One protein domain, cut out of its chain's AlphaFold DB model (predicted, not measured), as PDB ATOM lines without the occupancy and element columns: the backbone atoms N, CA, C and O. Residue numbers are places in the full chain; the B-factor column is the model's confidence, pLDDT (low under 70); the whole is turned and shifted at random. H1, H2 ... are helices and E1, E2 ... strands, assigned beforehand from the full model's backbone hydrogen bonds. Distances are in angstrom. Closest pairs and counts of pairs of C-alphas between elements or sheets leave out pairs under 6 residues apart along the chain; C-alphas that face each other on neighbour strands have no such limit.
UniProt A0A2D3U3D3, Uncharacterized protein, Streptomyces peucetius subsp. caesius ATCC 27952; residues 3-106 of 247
ATOM      1  N   CYS A   3       2.403  -6.151  17.833       88.75
ATOM      2  CA  CYS A   3       3.428  -6.737  16.984       88.75
ATOM      3  C   CYS A   3       3.814  -5.674  15.962       88.75
ATOM      4  O   CYS A   3       2.991  -5.304  15.125       88.75
ATOM      5  N   GLY A   4       5.027  -5.151  16.084       89.12
ATOM      6  CA  GLY A   4       5.664  -4.354  15.047       89.12
ATOM      7  C   GLY A   4       6.508  -5.256  14.160       89.12
ATOM      8  O   GLY A   4       7.019  -6.279  14.616       89.12
ATOM      9  N   HIS A   5       6.655  -4.883  12.896       89.25
ATOM     10  CA  HIS A   5       7.695  -5.440  12.047       89.25
ATOM     11  C   HIS A   5       8.303  -4.332  11.200       89.25
ATOM     12  O   HIS A   5       7.606  -3.402  10.790       89.25
ATOM     13  N   HIS A   6       9.588  -4.452  10.911       88.00
ATOM     14  CA  HIS A   6      10.271  -3.596   9.956       88.00
ATOM     15  C   HIS A   6      11.186  -4.438   9.077       88.00
ATOM     16  O   HIS A   6      11.770  -5.434   9.516       88.00
ATOM     17  N   GLU A   7      11.246  -4.063   7.804       89.69
ATOM     18  CA  GLU A   7      12.167  -4.681   6.861       89.69
ATOM     19  C   GLU A   7      13.597  -4.302   7.240       89.69
ATOM     20  O   GLU A   7      13.876  -3.176   7.651       89.69
ATOM     21  N   VAL A   8      14.497  -5.267   7.109       88.69
ATOM     22  CA  VAL A   8      15.944  -5.086   7.241       88.69
ATOM     23  C   VAL A   8      16.604  -5.743   6.035       88.69
ATOM     24  O   VAL A   8      15.996  -6.555   5.336       88.69
ATOM     25  N   THR A   9      17.843  -5.369   5.744       88.38
ATOM     26  CA  THR A   9      18.588  -5.923   4.607       88.38
ATOM     27  C   THR A   9      19.812  -6.707   5.072       88.38
ATOM     28  O   THR A   9      20.275  -6.548   6.197       88.38
ATOM     29  N   GLY A  10      20.384  -7.531   4.190       89.50
ATOM     30  CA  GLY A  10      21.547  -8.368   4.498       89.50
ATOM     31  C   GLY A  10      21.159  -9.833   4.671       89.50
ATOM     32  O   GLY A  10      20.401 -10.356   3.859       89.50
ATOM     33  N   ASP A  11      21.699 -10.485   5.699       91.75
ATOM     34  CA  ASP A  11      21.420 -11.898   6.000       91.75
ATOM     35  C   ASP A  11      20.131 -12.074   6.819       91.75
ATOM     36  O   ASP A  11      19.602 -13.178   6.936       91.75
ATOM     37  N   VAL A  12      19.614 -10.976   7.377       91.62
ATOM     38  CA  VAL A  12      18.298 -10.894   8.015       91.62
ATOM     39  C   VAL A  12      17.399 -10.056   7.111       91.62
ATOM     40  O   VAL A  12      17.836  -9.045   6.565       91.62
ATOM     41  N   THR A  13      16.147 -10.478   6.942       90.88
ATOM     42  CA  THR A  13      15.181  -9.809   6.047       90.88
ATOM     43  C   THR A  13      14.086  -9.065   6.807       90.88
ATOM     44  O   THR A  13      13.492  -8.118   6.296       90.88
ATOM     45  N   LEU A  14      13.791  -9.494   8.031       92.00
ATOM     46  CA  LEU A  14      12.656  -8.990   8.787       92.00
ATOM     47  C   LEU A  14      12.980  -9.005  10.278       92.00
ATOM     48  O   LEU A  14      13.480 -10.006  10.790       92.00
ATOM     49  N   SER A  15      12.683  -7.900  10.953       90.50
ATOM     50  CA  SER A  15      12.797  -7.767  12.402       90.50
ATOM     51  C   SER A  15      11.408  -7.571  12.997       90.50
ATOM     52  O   SER A  15      10.609  -6.794  12.461       90.50
ATOM     53  N   TRP A  16      11.100  -8.312  14.061       91.00
ATOM     54  CA  TRP A  16       9.802  -8.304  14.735       91.00
ATOM     55  C   TRP A  16       9.946  -7.855  16.178       91.00
ATOM     56  O   TRP A  16      10.733  -8.415  16.933       91.00
ATOM     57  N   ASP A  17       9.087  -6.922  16.571       88.31
ATOM     58  CA  ASP A  17       8.978  -6.440  17.939       88.31
ATOM     59  C   ASP A  17       7.632  -6.880  18.514       88.31
ATOM     60  O   ASP A  17       6.574  -6.335  18.170       88.31
ATOM     61  N   VAL A  18       7.651  -7.889  19.384       87.44
ATOM     62  CA  VAL A  18       6.436  -8.464  19.969       87.44
ATOM     63  C   VAL A  18       6.320  -8.065  21.435       87.44
ATOM     64  O   VAL A  18       7.069  -8.528  22.288       87.44
ATOM     65  N   TYR A  19       5.314  -7.252  21.749       84.50
ATOM     66  CA  TYR A  19       5.027  -6.801  23.106       84.50
ATOM     67  C   TYR A  19       3.723  -7.402  23.638       84.50
ATOM     68  O   TYR A  19       2.635  -7.267  23.055       84.50
ATOM     69  N   MET A  20       3.807  -8.015  24.819       84.12
ATOM     70  CA  MET A  20       2.654  -8.520  25.561       84.12
ATOM     71  C   MET A  20       2.511  -7.791  26.898       84.12
ATOM     72  O   MET A  20       3.340  -7.927  27.785       84.12
ATOM     73  N   HIS A  21       1.416  -7.040  27.063       78.19
ATOM     74  CA  HIS A  21       1.159  -6.270  28.288       78.19
ATOM     75  C   HIS A  21       0.899  -7.156  29.522       78.19
ATOM     76  O   HIS A  21       1.211  -6.773  30.645       78.19
ATOM     77  N   LYS A  22       0.339  -8.353  29.313       85.81
ATOM     78  CA  LYS A  22       0.164  -9.382  30.340       85.81
ATOM     79  C   LYS A  22       0.302 -10.747  29.677       85.81
ATOM     80  O   LYS A  22      -0.639 -11.213  29.037       85.81
ATOM     81  N   ALA A  23       1.487 -11.338  29.778       79.38
ATOM     82  CA  ALA A  23       1.716 -12.695  29.305       79.38
ATOM     83  C   ALA A  23       0.897 -13.682  30.163       79.38
ATOM     84  O   ALA A  23       0.831 -13.509  31.387       79.38
ATOM     85  N   PRO A  24       0.218 -14.672  29.558       84.31
ATOM     86  CA  PRO A  24      -0.397 -15.748  30.323       84.31
ATOM     87  C   PRO A  24       0.686 -16.591  31.019       84.31
ATOM     88  O   PRO A  24       1.854 -16.554  30.638       84.31
ATOM     89  N   ALA A  25       0.313 -17.328  32.068       83.69
ATOM     90  CA  ALA A  25       1.274 -18.088  32.880       83.69
ATOM     91  C   ALA A  25       1.993 -19.208  32.100       83.69
ATOM     92  O   ALA A  25       3.045 -19.668  32.527       83.69
ATOM     93  N   ASP A  26       1.424 -19.636  30.975       87.56
ATOM     94  CA  ASP A  26       1.932 -20.650  30.047       87.56
ATOM     95  C   ASP A  26       2.563 -20.047  28.778       87.56
ATOM     96  O   ASP A  26       2.804 -20.762  27.801       87.56
ATOM     97  N   ALA A  27       2.821 -18.733  28.763       86.88
ATOM     98  CA  ALA A  27       3.513 -18.098  27.651       86.88
ATOM     99  C   ALA A  27       4.911 -18.714  27.469       86.88
ATOM    100  O   ALA A  27       5.623 -18.893  28.460       86.88
ATOM    101  N   PRO A  28       5.325 -19.017  26.225       90.31
ATOM    102  CA  PRO A  28       6.676 -19.487  25.977       90.31
ATOM    103  C   PRO A  28       7.682 -18.401  26.360       90.31
ATOM    104  O   PRO A  28       7.451 -17.208  26.143       90.31
ATOM    105  N   THR A  29       8.822 -18.830  26.884       90.69
ATOM    106  CA  THR A  29      10.016 -17.989  26.973       90.69
ATOM    107  C   THR A  29      10.467 -17.564  25.571       90.69
ATOM    108  O   THR A  29      10.118 -18.198  24.573       90.69
ATOM    109  N   GLU A  30      11.257 -16.496  25.464       90.56
ATOM    110  CA  GLU A  30      11.761 -16.022  24.167       90.56
ATOM    111  C   GLU A  30      12.538 -17.103  23.379       90.56
ATOM    112  O   GLU A  30      12.225 -17.289  22.200       90.56
ATOM    113  N   PRO A  31      13.426 -17.918  23.993       91.69
ATOM    114  CA  PRO A  31      14.046 -19.057  23.310       91.69
ATOM    115  C   PRO A  31      13.036 -20.081  22.774       91.69
ATOM    116  O   PRO A  31      13.165 -20.566  21.650       91.69
ATOM    117  N   GLU A  32      12.003 -20.409  23.557       93.94
ATOM    118  CA  GLU A  32      10.960 -21.350  23.134       93.94
ATOM    119  C   GLU A  32      10.114 -20.780  21.993       93.94
ATOM    120  O   GLU A  32       9.755 -21.509  21.066       93.94
ATOM    121  N   ALA A  33       9.795 -19.486  22.044       93.94
ATOM    122  CA  ALA A  33       9.072 -18.795  20.988       93.94
ATOM    123  C   ALA A  33       9.895 -18.755  19.693       93.94
ATOM    124  O   ALA A  33       9.356 -19.084  18.637       93.94
ATOM    125  N   ALA A  34      11.190 -18.437  19.774       94.94
ATOM    126  CA  ALA A  34      12.097 -18.408  18.631       94.94
ATOM    127  C   ALA A  34      12.237 -19.785  17.968       94.94
ATOM    128  O   ALA A  34      12.108 -19.889  16.751       94.94
ATOM    129  N   LEU A  35      12.414 -20.854  18.754       95.69
ATOM    130  CA  LEU A  35      12.467 -22.231  18.246       95.69
ATOM    131  C   LEU A  35      11.166 -22.654  17.559       95.69
ATOM    132  O   LEU A  35      11.188 -23.193  16.452       95.69
ATOM    133  N   ARG A  36      10.018 -22.398  18.201       95.94
ATOM    134  CA  ARG A  36       8.701 -22.713  17.623       95.94
ATOM    135  C   ARG A  36       8.463 -21.927  16.340       95.94
ATOM    136  O   ARG A  36       7.943 -22.488  15.378       95.94
ATOM    137  N   LEU A  37       8.846 -20.651  16.324       95.44
ATOM    138  CA  LEU A  37       8.719 -19.803  15.151       95.44
ATOM    139  C   LEU A  37       9.611 -20.314  14.019       95.44
ATOM    140  O   LEU A  37       9.089 -20.530  12.933       95.44
ATOM    141  N   ALA A  38      10.893 -20.583  14.280       97.00
ATOM    142  CA  ALA A  38      11.843 -21.102  13.298       97.00
ATOM    143  C   ALA A  38      11.338 -22.387  12.630       97.00
ATOM    144  O   ALA A  38      11.327 -22.492  11.403       97.00
ATOM    145  N   ALA A  39      10.832 -23.331  13.431       96.88
ATOM    146  CA  ALA A  39      10.221 -24.559  12.931       96.88
ATOM    147  C   ALA A  39       8.968 -24.292  12.074       96.88
ATOM    148  O   ALA A  39       8.777 -24.942  11.048       96.88
ATOM    149  N   LEU A  40       8.127 -23.329  12.468       96.94
ATOM    150  CA  LEU A  40       6.895 -22.983  11.753       96.94
ATOM    151  C   LEU A  40       7.163 -22.322  10.393       96.94
ATOM    152  O   LEU A  40       6.480 -22.637   9.421       96.94
ATOM    153  N   ILE A  41       8.126 -21.398  10.325       95.12
ATOM    154  CA  ILE A  41       8.425 -20.626   9.106       95.12
ATOM    155  C   ILE A  41       9.524 -21.258   8.244       95.12
ATOM    156  O   ILE A  41       9.774 -20.794   7.134       95.12
ATOM    157  N   GLY A  42      10.186 -22.308   8.736       96.25
ATOM    158  CA  GLY A  42      11.224 -23.032   8.003       96.25
ATOM    159  C   GLY A  42      12.523 -22.245   7.805       96.25
ATOM    160  O   GLY A  42      13.279 -22.548   6.881       96.25
ATOM    161  N   THR A  43      12.796 -21.238   8.641       96.25
ATOM    162  CA  THR A  43      14.030 -20.440   8.576       96.25
ATOM    163  C   THR A  43      14.617 -20.164   9.957       96.25
ATOM    164  O   THR A  43      13.943 -20.345  10.968       96.25
ATOM    165  N   THR A  44      15.882 -19.743   9.996       96.75
ATOM    166  CA  THR A  44      16.559 -19.363  11.236       96.75
ATOM    167  C   THR A  44      15.949 -18.087  11.806       96.75
ATOM    168  O   THR A  44      15.843 -17.079  11.109       96.75
ATOM    169  N   VAL A  45      15.597 -18.119  13.087       96.44
ATOM    170  CA  VAL A  45      15.143 -16.952  13.850       96.44
ATOM    171  C   VAL A  45      16.273 -16.503  14.763       96.44
ATOM    172  O   VAL A  45      16.826 -17.314  15.508       96.44
ATOM    173  N   LEU A  46      16.616 -15.217  14.703       95.06
ATOM    174  CA  LEU A  46      17.555 -14.604  15.635       95.06
ATOM    175  C   LEU A  46      16.786 -13.908  16.756       95.06
ATOM    176  O   LEU A  46      15.773 -13.263  16.493       95.06
ATOM    177  N   TYR A  47      17.278 -14.016  17.985       92.38
ATOM    178  CA  TYR A  47      16.753 -13.275  19.131       92.38
ATOM    179  C   TYR A  47      17.904 -12.745  19.999       92.38
ATOM    180  O   TYR A  47      18.997 -13.327  19.974       92.38
ATOM    181  N   PRO A  48      17.721 -11.623  20.718       87.50
ATOM    182  CA  PRO A  48      18.790 -11.012  21.495       87.50
ATOM    183  C   PRO A  48      19.391 -11.974  22.523       87.50
ATOM    184  O   PRO A  48      18.700 -12.748  23.186       87.50
ATOM    185  N   ALA A  49      20.711 -11.919  22.678       81.38
ATOM    186  CA  ALA A  49      21.353 -12.476  23.855       81.38
ATOM    187  C   ALA A  49      21.109 -11.558  25.060       81.38
ATOM    188  O   ALA A  49      21.302 -10.350  24.952       81.38
ATOM    189  N   GLU A  50      20.786 -12.118  26.228       71.12
ATOM    190  CA  GLU A  50      20.860 -11.354  27.478       71.12
ATOM    191  C   GLU A  50      22.285 -10.788  27.666       71.12
ATOM    192  O   GLU A  50      23.268 -11.534  27.585       71.12
ATOM    193  N   GLY A  51      22.402  -9.475  27.906       63.53
ATOM    194  CA  GLY A  51      23.674  -8.789  28.168       63.53
ATOM    195  C   GLY A  51      23.854  -7.460  27.422       63.53
ATOM    196  O   GLY A  51      22.986  -7.004  26.688       63.53
ATOM    197  N   ASN A  52      25.019  -6.829  27.613       53.38
ATOM    198  CA  ASN A  52      25.333  -5.482  27.111       53.38
ATOM    199  C   ASN A  52      25.988  -5.454  25.713       53.38
ATOM    200  O   ASN A  52      26.541  -4.422  25.333       53.38
ATOM    201  N   ARG A  53      25.981  -6.556  24.945       66.81
ATOM    202  CA  ARG A  53      26.556  -6.586  23.585       66.81
ATOM    203  C   ARG A  53      25.467  -6.579  22.512       66.81
ATOM    204  O   ARG A  53      24.886  -7.632  22.264       66.81
ATOM    205  N   PRO A  54      25.286  -5.464  21.779       59.50
ATOM    206  CA  PRO A  54      24.305  -5.374  20.697       59.50
ATOM    207  C   PRO A  54      24.548  -6.351  19.540       59.50
ATOM    208  O   PRO A  54      23.639  -6.615  18.768       59.50
ATOM    209  N   SER A  55      25.767  -6.885  19.396       70.50
ATOM    210  CA  SER A  55      26.133  -7.812  18.318       70.50
ATOM    211  C   SER A  55      25.960  -9.292  18.668       70.50
ATOM    212  O   SER A  55      26.167 -10.141  17.798       70.50
ATOM    213  N   ALA A  56      25.611  -9.623  19.916       82.75
ATOM    214  CA  ALA A  56      25.429 -10.999  20.363       82.75
ATOM    215  C   ALA A  56      23.950 -11.395  20.278       82.75
ATOM    216  O   ALA A  56      23.100 -10.844  20.971       82.75
ATOM    217  N   TYR A  57      23.658 -12.389  19.447       90.75
ATOM    218  CA  TYR A  57      22.334 -12.975  19.291       90.75
ATOM    219  C   TYR A  57      22.394 -14.473  19.578       90.75
ATOM    220  O   TYR A  57      23.456 -15.104  19.566       90.75
ATOM    221  N   TRP A  58      21.235 -15.054  19.821       92.56
ATOM    222  CA  TRP A  58      21.000 -16.475  19.642       92.56
ATOM    223  C   TRP A  58      20.365 -16.710  18.276       92.56
ATOM    224  O   TRP A  58      19.546 -15.913  17.830       92.56
ATOM    225  N   GLY A  59      20.730 -17.807  17.622       94.50
ATOM    226  CA  GLY A  59      20.052 -18.323  16.441       94.50
ATOM    227  C   GLY A  59      19.330 -19.619  16.775       94.50
ATOM    228  O   GLY A  59      19.922 -20.510  17.382       94.50
ATOM    229  N   ALA A  60      18.069 -19.712  16.366       96.81
ATOM    230  CA  ALA A  60      17.236 -20.903  16.437       96.81
ATOM    231  C   ALA A  60      16.926 -21.386  15.014       96.81
ATOM    232  O   ALA A  60      16.336 -20.652  14.226       96.81
ATOM    233  N   GLY A  61      17.355 -22.599  14.676       96.44
ATOM    234  CA  GLY A  61      17.162 -23.223  13.371       96.44
ATOM    235  C   GLY A  61      15.868 -24.040  13.304       96.44
ATOM    236  O   GLY A  61      15.367 -24.500  14.334       96.44
ATOM    237  N   PRO A  62      15.322 -24.273  12.096       96.69
ATOM    238  CA  PRO A  62      14.108 -25.076  11.914       96.69
ATOM    239  C   PRO A  62      14.291 -26.559  12.279       96.69
ATOM    240  O   PRO A  62      13.316 -27.270  12.498       96.69
ATOM    241  N   ASP A  63      15.536 -27.026  12.353       93.88
ATOM    242  CA  ASP A  63      15.944 -28.367  12.779       93.88
ATOM    243  C   ASP A  63      16.102 -28.501  14.307       93.88
ATOM    244  O   ASP A  63      16.471 -29.566  14.801       93.88
ATOM    245  N   GLY A  64      15.821 -27.432  15.059       93.56
ATOM    246  CA  GLY A  64      16.006 -27.374  16.507       93.56
ATOM    247  C   GLY A  64      17.418 -26.978  16.943       93.56
ATOM    248  O   GLY A  64      17.677 -26.933  18.146       93.56
ATOM    249  N   THR A  65      18.325 -26.665  16.011       92.62
ATOM    250  CA  THR A  65      19.658 -26.151  16.343       92.62
ATOM    251  C   THR A  65      19.540 -24.815  17.077       92.62
ATOM    252  O   THR A  65      18.865 -23.903  16.606       92.62
ATOM    253  N   VAL A  66      20.228 -24.673  18.213       92.06
ATOM    254  CA  VAL A  66      20.347 -23.404  18.949       92.06
ATOM    255  C   VAL A  66      21.816 -23.102  19.187       92.06
ATOM    256  O   VAL A  66      22.539 -23.936  19.730       92.06
ATOM    257  N   ALA A  67      22.268 -21.914  18.791       89.69
ATOM    258  CA  ALA A  67      23.659 -21.503  18.968       89.69
ATOM    259  C   ALA A  67      23.808 -19.985  19.044       89.69
ATOM    260  O   ALA A  67      22.938 -19.238  18.594       89.69
ATOM    261  N   ARG A  68      24.929 -19.514  19.596       89.69
ATOM    262  CA  ARG A  68      25.267 -18.091  19.559       89.69
ATOM    263  C   ARG A  68      25.592 -17.645  18.135       89.69
ATOM    264  O   ARG A  68      26.221 -18.382  17.373       89.69
ATOM    265  N   VAL A  69      25.199 -16.419  17.809       91.44
ATOM    266  CA  VAL A  69      25.361 -15.782  16.501       91.44
ATOM    267  C   VAL A  69      25.886 -14.363  16.692       91.44
ATOM    268  O   VAL A  69      25.404 -13.619  17.545       91.44
ATOM    269  N   ARG A  70      26.871 -13.975  15.881       91.75
ATOM    270  CA  ARG A  70      27.379 -12.605  15.824       91.75
ATOM    271  C   ARG A  70      26.746 -11.859  14.657       91.75
ATOM    272  O   ARG A  70      26.982 -12.212  13.497       91.75
ATOM    273  N   VAL A  71      26.019 -10.792  14.971       91.31
ATOM    274  CA  VAL A  71      25.367  -9.914  13.996       91.31
ATOM    275  C   VAL A  71      26.057  -8.555  13.992       91.31
ATOM    276  O   VAL A  71      26.353  -7.989  15.042       91.31
ATOM    277  N   TYR A  72      26.329  -8.042  12.800       88.38
ATOM    278  CA  TYR A  72      26.822  -6.691  12.587       88.38
ATOM    279  C   TYR A  72      25.723  -5.856  11.952       88.38
ATOM    280  O   TYR A  72      25.211  -6.212  10.889       88.38
ATOM    281  N   GLU A  73      25.413  -4.733  12.579       86.06
ATOM    282  CA  GLU A  73      24.687  -3.648  11.939       86.06
ATOM    283  C   GLU A  73      25.711  -2.743  11.253       86.06
ATOM    284  O   GLU A  73      26.722  -2.369  11.853       86.06
ATOM    285  N   ARG A  74      25.522  -2.470   9.961       76.19
ATOM    286  CA  ARG A  74      26.388  -1.532   9.245       76.19
ATOM    287  C   ARG A  74      25.818  -0.129   9.380       76.19
ATOM    288  O   ARG A  74      24.654   0.064   9.042       76.19
ATOM    289  N   ASP A  75      26.662   0.824   9.772       65.19
ATOM    290  CA  ASP A  75      26.294   2.239   9.813       65.19
ATOM    291  C   ASP A  75      25.758   2.685   8.449       65.19
ATOM    292  O   ASP A  75      26.442   2.592   7.419       65.19
ATOM    293  N   ILE A  76      24.511   3.146   8.450       63.09
ATOM    294  CA  ILE A  76      23.909   3.855   7.327       63.09
ATOM    295  C   ILE A  76      24.332   5.322   7.473       63.09
ATOM    296  O   ILE A  76      24.248   5.856   8.581       63.09
ATOM    297  N   PRO A  77      24.826   5.980   6.407       63.00
ATOM    298  CA  PRO A  77      25.136   7.405   6.459       63.00
ATOM    299  C   PRO A  77      23.946   8.204   7.013       63.00
ATOM    300  O   PRO A  77      22.815   7.967   6.596       63.00
ATOM    301  N   GLU A  78      24.187   9.162   7.918       62.84
ATOM    302  CA  GLU A  78      23.121   9.939   8.594       62.84
ATOM    303  C   GLU A  78      22.153  10.651   7.626       62.84
ATOM    304  O   GLU A  78      21.022  10.973   8.004       62.84
ATOM    305  N   ASP A  79      22.595  10.869   6.385       67.56
ATOM    306  CA  ASP A  79      21.847  11.520   5.309       67.56
ATOM    307  C   ASP A  79      20.810  10.603   4.625       67.56
ATOM    308  O   ASP A  79      20.003  11.092   3.835       67.56
ATOM    309  N   ASP A  80      20.789   9.298   4.926       68.56
ATOM    310  CA  ASP A  80      19.904   8.306   4.296       68.56
ATOM    311  C   ASP A  80      19.068   7.543   5.341       68.56
ATOM    312  O   ASP A  80      19.205   6.340   5.558       68.56
ATOM    313  N   LYS A  81      18.197   8.282   6.040       63.72
ATOM    314  CA  LYS A  81      17.354   7.757   7.135       63.72
ATOM    315  C   LYS A  81      16.229   6.823   6.680       63.72
ATOM    316  O   LYS A  81      15.623   6.175   7.529       63.72
ATOM    317  N   ASP A  82      15.949   6.775   5.380       71.25
ATOM    318  CA  ASP A  82      14.905   5.924   4.801       71.25
ATOM    319  C   ASP A  82      15.453   4.556   4.356       71.25
ATOM    320  O   ASP A  82      14.677   3.648   4.042       71.25
ATOM    321  N   THR A  83      16.778   4.373   4.348       73.81
ATOM    322  CA  THR A  83      17.387   3.077   4.046       73.81
ATOM    323  C   THR A  83      17.222   2.116   5.233       73.81
ATOM    324  O   THR A  83      17.574   2.462   6.361       73.81
ATOM    325  N   PRO A  84      16.718   0.884   5.020       77.56
ATOM    326  CA  PRO A  84      16.585  -0.095   6.094       77.56
ATOM    327  C   PRO A  84      17.942  -0.540   6.644       77.56
ATOM    328  O   PRO A  84      18.878  -0.776   5.870       77.56
ATOM    329  N   ALA A  85      18.021  -0.747   7.964       82.81
ATOM    330  CA  ALA A  85      19.204  -1.277   8.643       82.81
ATOM    331  C   ALA A  85      19.741  -2.528   7.929       82.81
ATOM    332  O   ALA A  85      18.985  -3.437   7.570       82.81
ATOM    333  N   LYS A  86      21.061  -2.574   7.709       87.75
ATOM    334  CA  LYS A  86      21.720  -3.729   7.095       87.75
ATOM    335  C   LYS A  86      22.351  -4.612   8.166       87.75
ATOM    336  O   LYS A  86      23.410  -4.273   8.697       87.75
ATOM    337  N   LEU A  87      21.741  -5.766   8.418       89.88
ATOM    338  CA  LEU A  87      22.187  -6.771   9.377       89.88
ATOM    339  C   LEU A  87      22.912  -7.914   8.660       89.88
ATOM    340  O   LEU A  87      22.359  -8.587   7.793       89.88
ATOM    341  N   THR A  88      24.175  -8.135   9.016       92.38
ATOM    342  CA  THR A  88      25.021  -9.192   8.435       92.38
ATOM    343  C   THR A  88      25.452 -10.168   9.520       92.38
ATOM    344  O   THR A  88      25.946  -9.751  10.571       92.38
ATOM    345  N   VAL A  89      25.316 -11.467   9.269       93.81
ATOM    346  CA  VAL A  89      25.751 -12.518  10.188       93.81
ATOM    347  C   VAL A  89      27.193 -12.897   9.869       93.81
ATOM    348  O   VAL A  89      27.493 -13.521   8.856       93.81
ATOM    349  N   GLY A  90      28.118 -12.535  10.757       91.69
ATOM    350  CA  GLY A  90      29.543 -12.772  10.516       91.69
ATOM    351  C   GLY A  90      30.057 -14.142  10.963       91.69
ATOM    352  O   GLY A  90      31.039 -14.641  10.401       91.69
ATOM    353  N   ALA A  91      29.453 -14.716  12.008       92.44
ATOM    354  CA  ALA A  91      29.861 -15.991  12.597       92.44
ATOM    355  C   ALA A  91      28.765 -16.586  13.498       92.44
ATOM    356  O   ALA A  91      27.945 -15.848  14.047       92.44
ATOM    357  N   ALA A  92      28.785 -17.906  13.674       91.75
ATOM    358  CA  ALA A  92      27.897 -18.648  14.564       91.75
ATOM    359  C   ALA A  92      28.630 -19.841  15.203       91.75
ATOM    360  O   ALA A  92      29.573 -20.374  14.625       91.75
ATOM    361  N   GLU A  93      28.192 -20.294  16.377       89.44
ATOM    362  CA  GLU A  93      28.808 -21.453  17.053       89.44
ATOM    363  C   GLU A  93      28.344 -22.813  16.504       89.44
ATOM    364  O   GLU A  93      28.951 -23.848  16.800       89.44
ATOM    365  N   ALA A  94      27.299 -22.808  15.672       90.31
ATOM    366  CA  ALA A  94      26.800 -23.955  14.925       90.31
ATOM    367  C   ALA A  94      26.474 -23.560  13.479       90.31
ATOM    368  O   ALA A  94      26.293 -22.383  13.161       90.31
ATOM    369  N   TYR A  95      26.406 -24.560  12.603       92.56
ATOM    370  CA  TYR A  95      25.990 -24.363  11.220       92.56
ATOM    371  C   TYR A  95      24.474 -24.152  11.138       92.56
ATOM    372  O   TYR A  95      23.710 -24.931  11.700       92.56
ATOM    373  N   PHE A  96      24.052 -23.142  10.375       94.25
ATOM    374  CA  PHE A  96      22.659 -22.931   9.994       94.25
ATOM    375  C   PHE A  96      22.566 -22.949   8.470       94.25
ATOM    376  O   PHE A  96      23.218 -22.144   7.803       94.25
ATOM    377  N   ALA A  97      21.732 -23.827   7.908       93.56
ATOM    378  CA  ALA A  97      21.583 -23.953   6.456       93.56
ATOM    379  C   ALA A  97      21.141 -22.637   5.788       93.56
ATOM    380  O   ALA A  97      21.531 -22.346   4.660       93.56
ATOM    381  N   GLN A  98      20.360 -21.827   6.506       93.88
ATOM    382  CA  GLN A  98      19.838 -20.538   6.055       93.88
ATOM    383  C   GLN A  98      20.842 -19.385   6.207       93.88
ATOM    384  O   GLN A  98      20.594 -18.304   5.684       93.88
ATOM    385  N   LEU A  99      21.983 -19.608   6.870       94.00
ATOM    386  CA  LEU A  99      23.063 -18.626   7.030       94.00
ATOM    387  C   LEU A  99      24.393 -19.203   6.506       94.00
ATOM    388  O   LEU A  99      25.367 -19.301   7.253       94.00
ATOM    389  N   PRO A 100      24.476 -19.595   5.219       92.62
ATOM    390  CA  PRO A 100      25.617 -20.346   4.687       92.62
ATOM    391  C   PRO A 100      26.927 -19.544   4.648       92.62
ATOM    392  O   PRO A 100      28.000 -20.133   4.542       92.62
ATOM    393  N   ALA A 101      26.854 -18.210   4.720       91.38
ATOM    394  CA  ALA A 101      28.021 -17.331   4.776       91.38
ATOM    395  C   ALA A 101      28.597 -17.172   6.197       91.38
ATOM    396  O   ALA A 101      29.720 -16.687   6.353       91.38
ATOM    397  N   ALA A 102      27.854 -17.581   7.233       93.94
ATOM    398  CA  ALA A 102      28.306 -17.478   8.611       93.94
ATOM    399  C   ALA A 102      29.459 -18.458   8.865       93.94
ATOM    400  O   ALA A 102      29.348 -19.666   8.646       93.94
ATOM    401  N   ARG A 103      30.584 -17.945   9.369       93.19
ATOM    402  CA  ARG A 103      31.703 -18.799   9.786       93.19
ATOM    403  C   ARG A 103      31.326 -19.570  11.046       93.19
ATOM    404  O   ARG A 103      30.943 -18.954  12.039       93.19
ATOM    405  N   VAL A 104      31.492 -20.891  11.021       91.75
ATOM    406  CA  VAL A 104      31.274 -21.734  12.201       91.75
ATOM    407  C   VAL A 104      32.511 -21.680  13.092       91.75
ATOM    408  O   VAL A 104      33.563 -22.204  12.731       91.75
ATOM    409  N   MET A 105      32.402 -21.010  14.236       87.12
ATOM    410  CA  MET A 105      33.482 -20.876  15.213       87.12
ATOM    411  C   MET A 105      32.932 -20.519  16.592       87.12
ATOM    412  O   MET A 105      31.863 -19.926  16.704       87.12
ATOM    413  N   LEU A 106      33.696 -20.821  17.643       85.06
ATOM    414  CA  LEU A 106      33.427 -20.245  18.959       85.06
ATOM    415  C   LEU A 106      33.617 -18.731  18.916       85.06
ATOM    416  O   LEU A 106      34.487 -18.242  18.194       85.06
TER     417      LEU A 106
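AT A GLANCE: This is residues 3 to 106 of the 247 residues of an uncharacterized protein of Streptomyces peucetius subsp. caesius ATCC 27952 (UniProt A0A2D3U3D3). A strongly twisted, curled sheet of four strands, E3 to E6, has the one helix, H1, packed along E3 and E4, while a separate hairpin, E1 and E2, is tied to E6 through residues 9 to 10 and passes near E3. Residues 21 to 27 and 77 to 82 stick out. The 104 printed residues hold E1, E2, H1, E3, E4, E5, E6 in chain order; under half are in these elements, and the class is mixed. Both sheets, E1 - E2 and E3 - E4 - E5 - E6, are antiparallel. The whole is compact, radius of gyration of the C-alphas 14.4 A, spanning 45 by 34 by 27 A.

IN THESE COORDINATES: E1, residues 3 to 7, 13.5 A, begins at C-alpha 3 (3.428, -6.737, 16.984). E2 is residues 14 to 19, 16.4 A; H1 30 to 41, 16.1 A; E3 45 to 48, 10.3 A; E4 56 to 60, 13.4 A; E5 66 to 74, 24.7 A. E6, residues 86 to 92, 17.8 A, ends at C-alpha 92 (27.897, -18.648, 14.564).

HOW THE PARTS SIT: E3 to E6 form a meander, each strand the antiparallel neighbour of the one before: N 47 and O 58 are 3.0 A apart, N 59 and O 67 2.8 A, N 72 and O 88 2.8 A, within hydrogen-bond range. H1 is on this sheet, making two layers, at a height of 6.8 A; its closest C-alphas to E3 are Ala 38 and Val 45, 5.3 A. In H1 every O i to N i+4 pair is within hydrogen-bond range. In the E1 and E2 hairpin, N 4 and O 17 are 2.9 A apart. E1 and H1 are apart.

THE WHOLE: The C-alphas farthest apart, of Ala 25 and Asp 79, are 45.4 A apart. The printed part has no cut; the link E5 to E6 is long. Mean pLDDT of the printed part is 87.0, under 70 at residues 51 to 54 and 75 to 81.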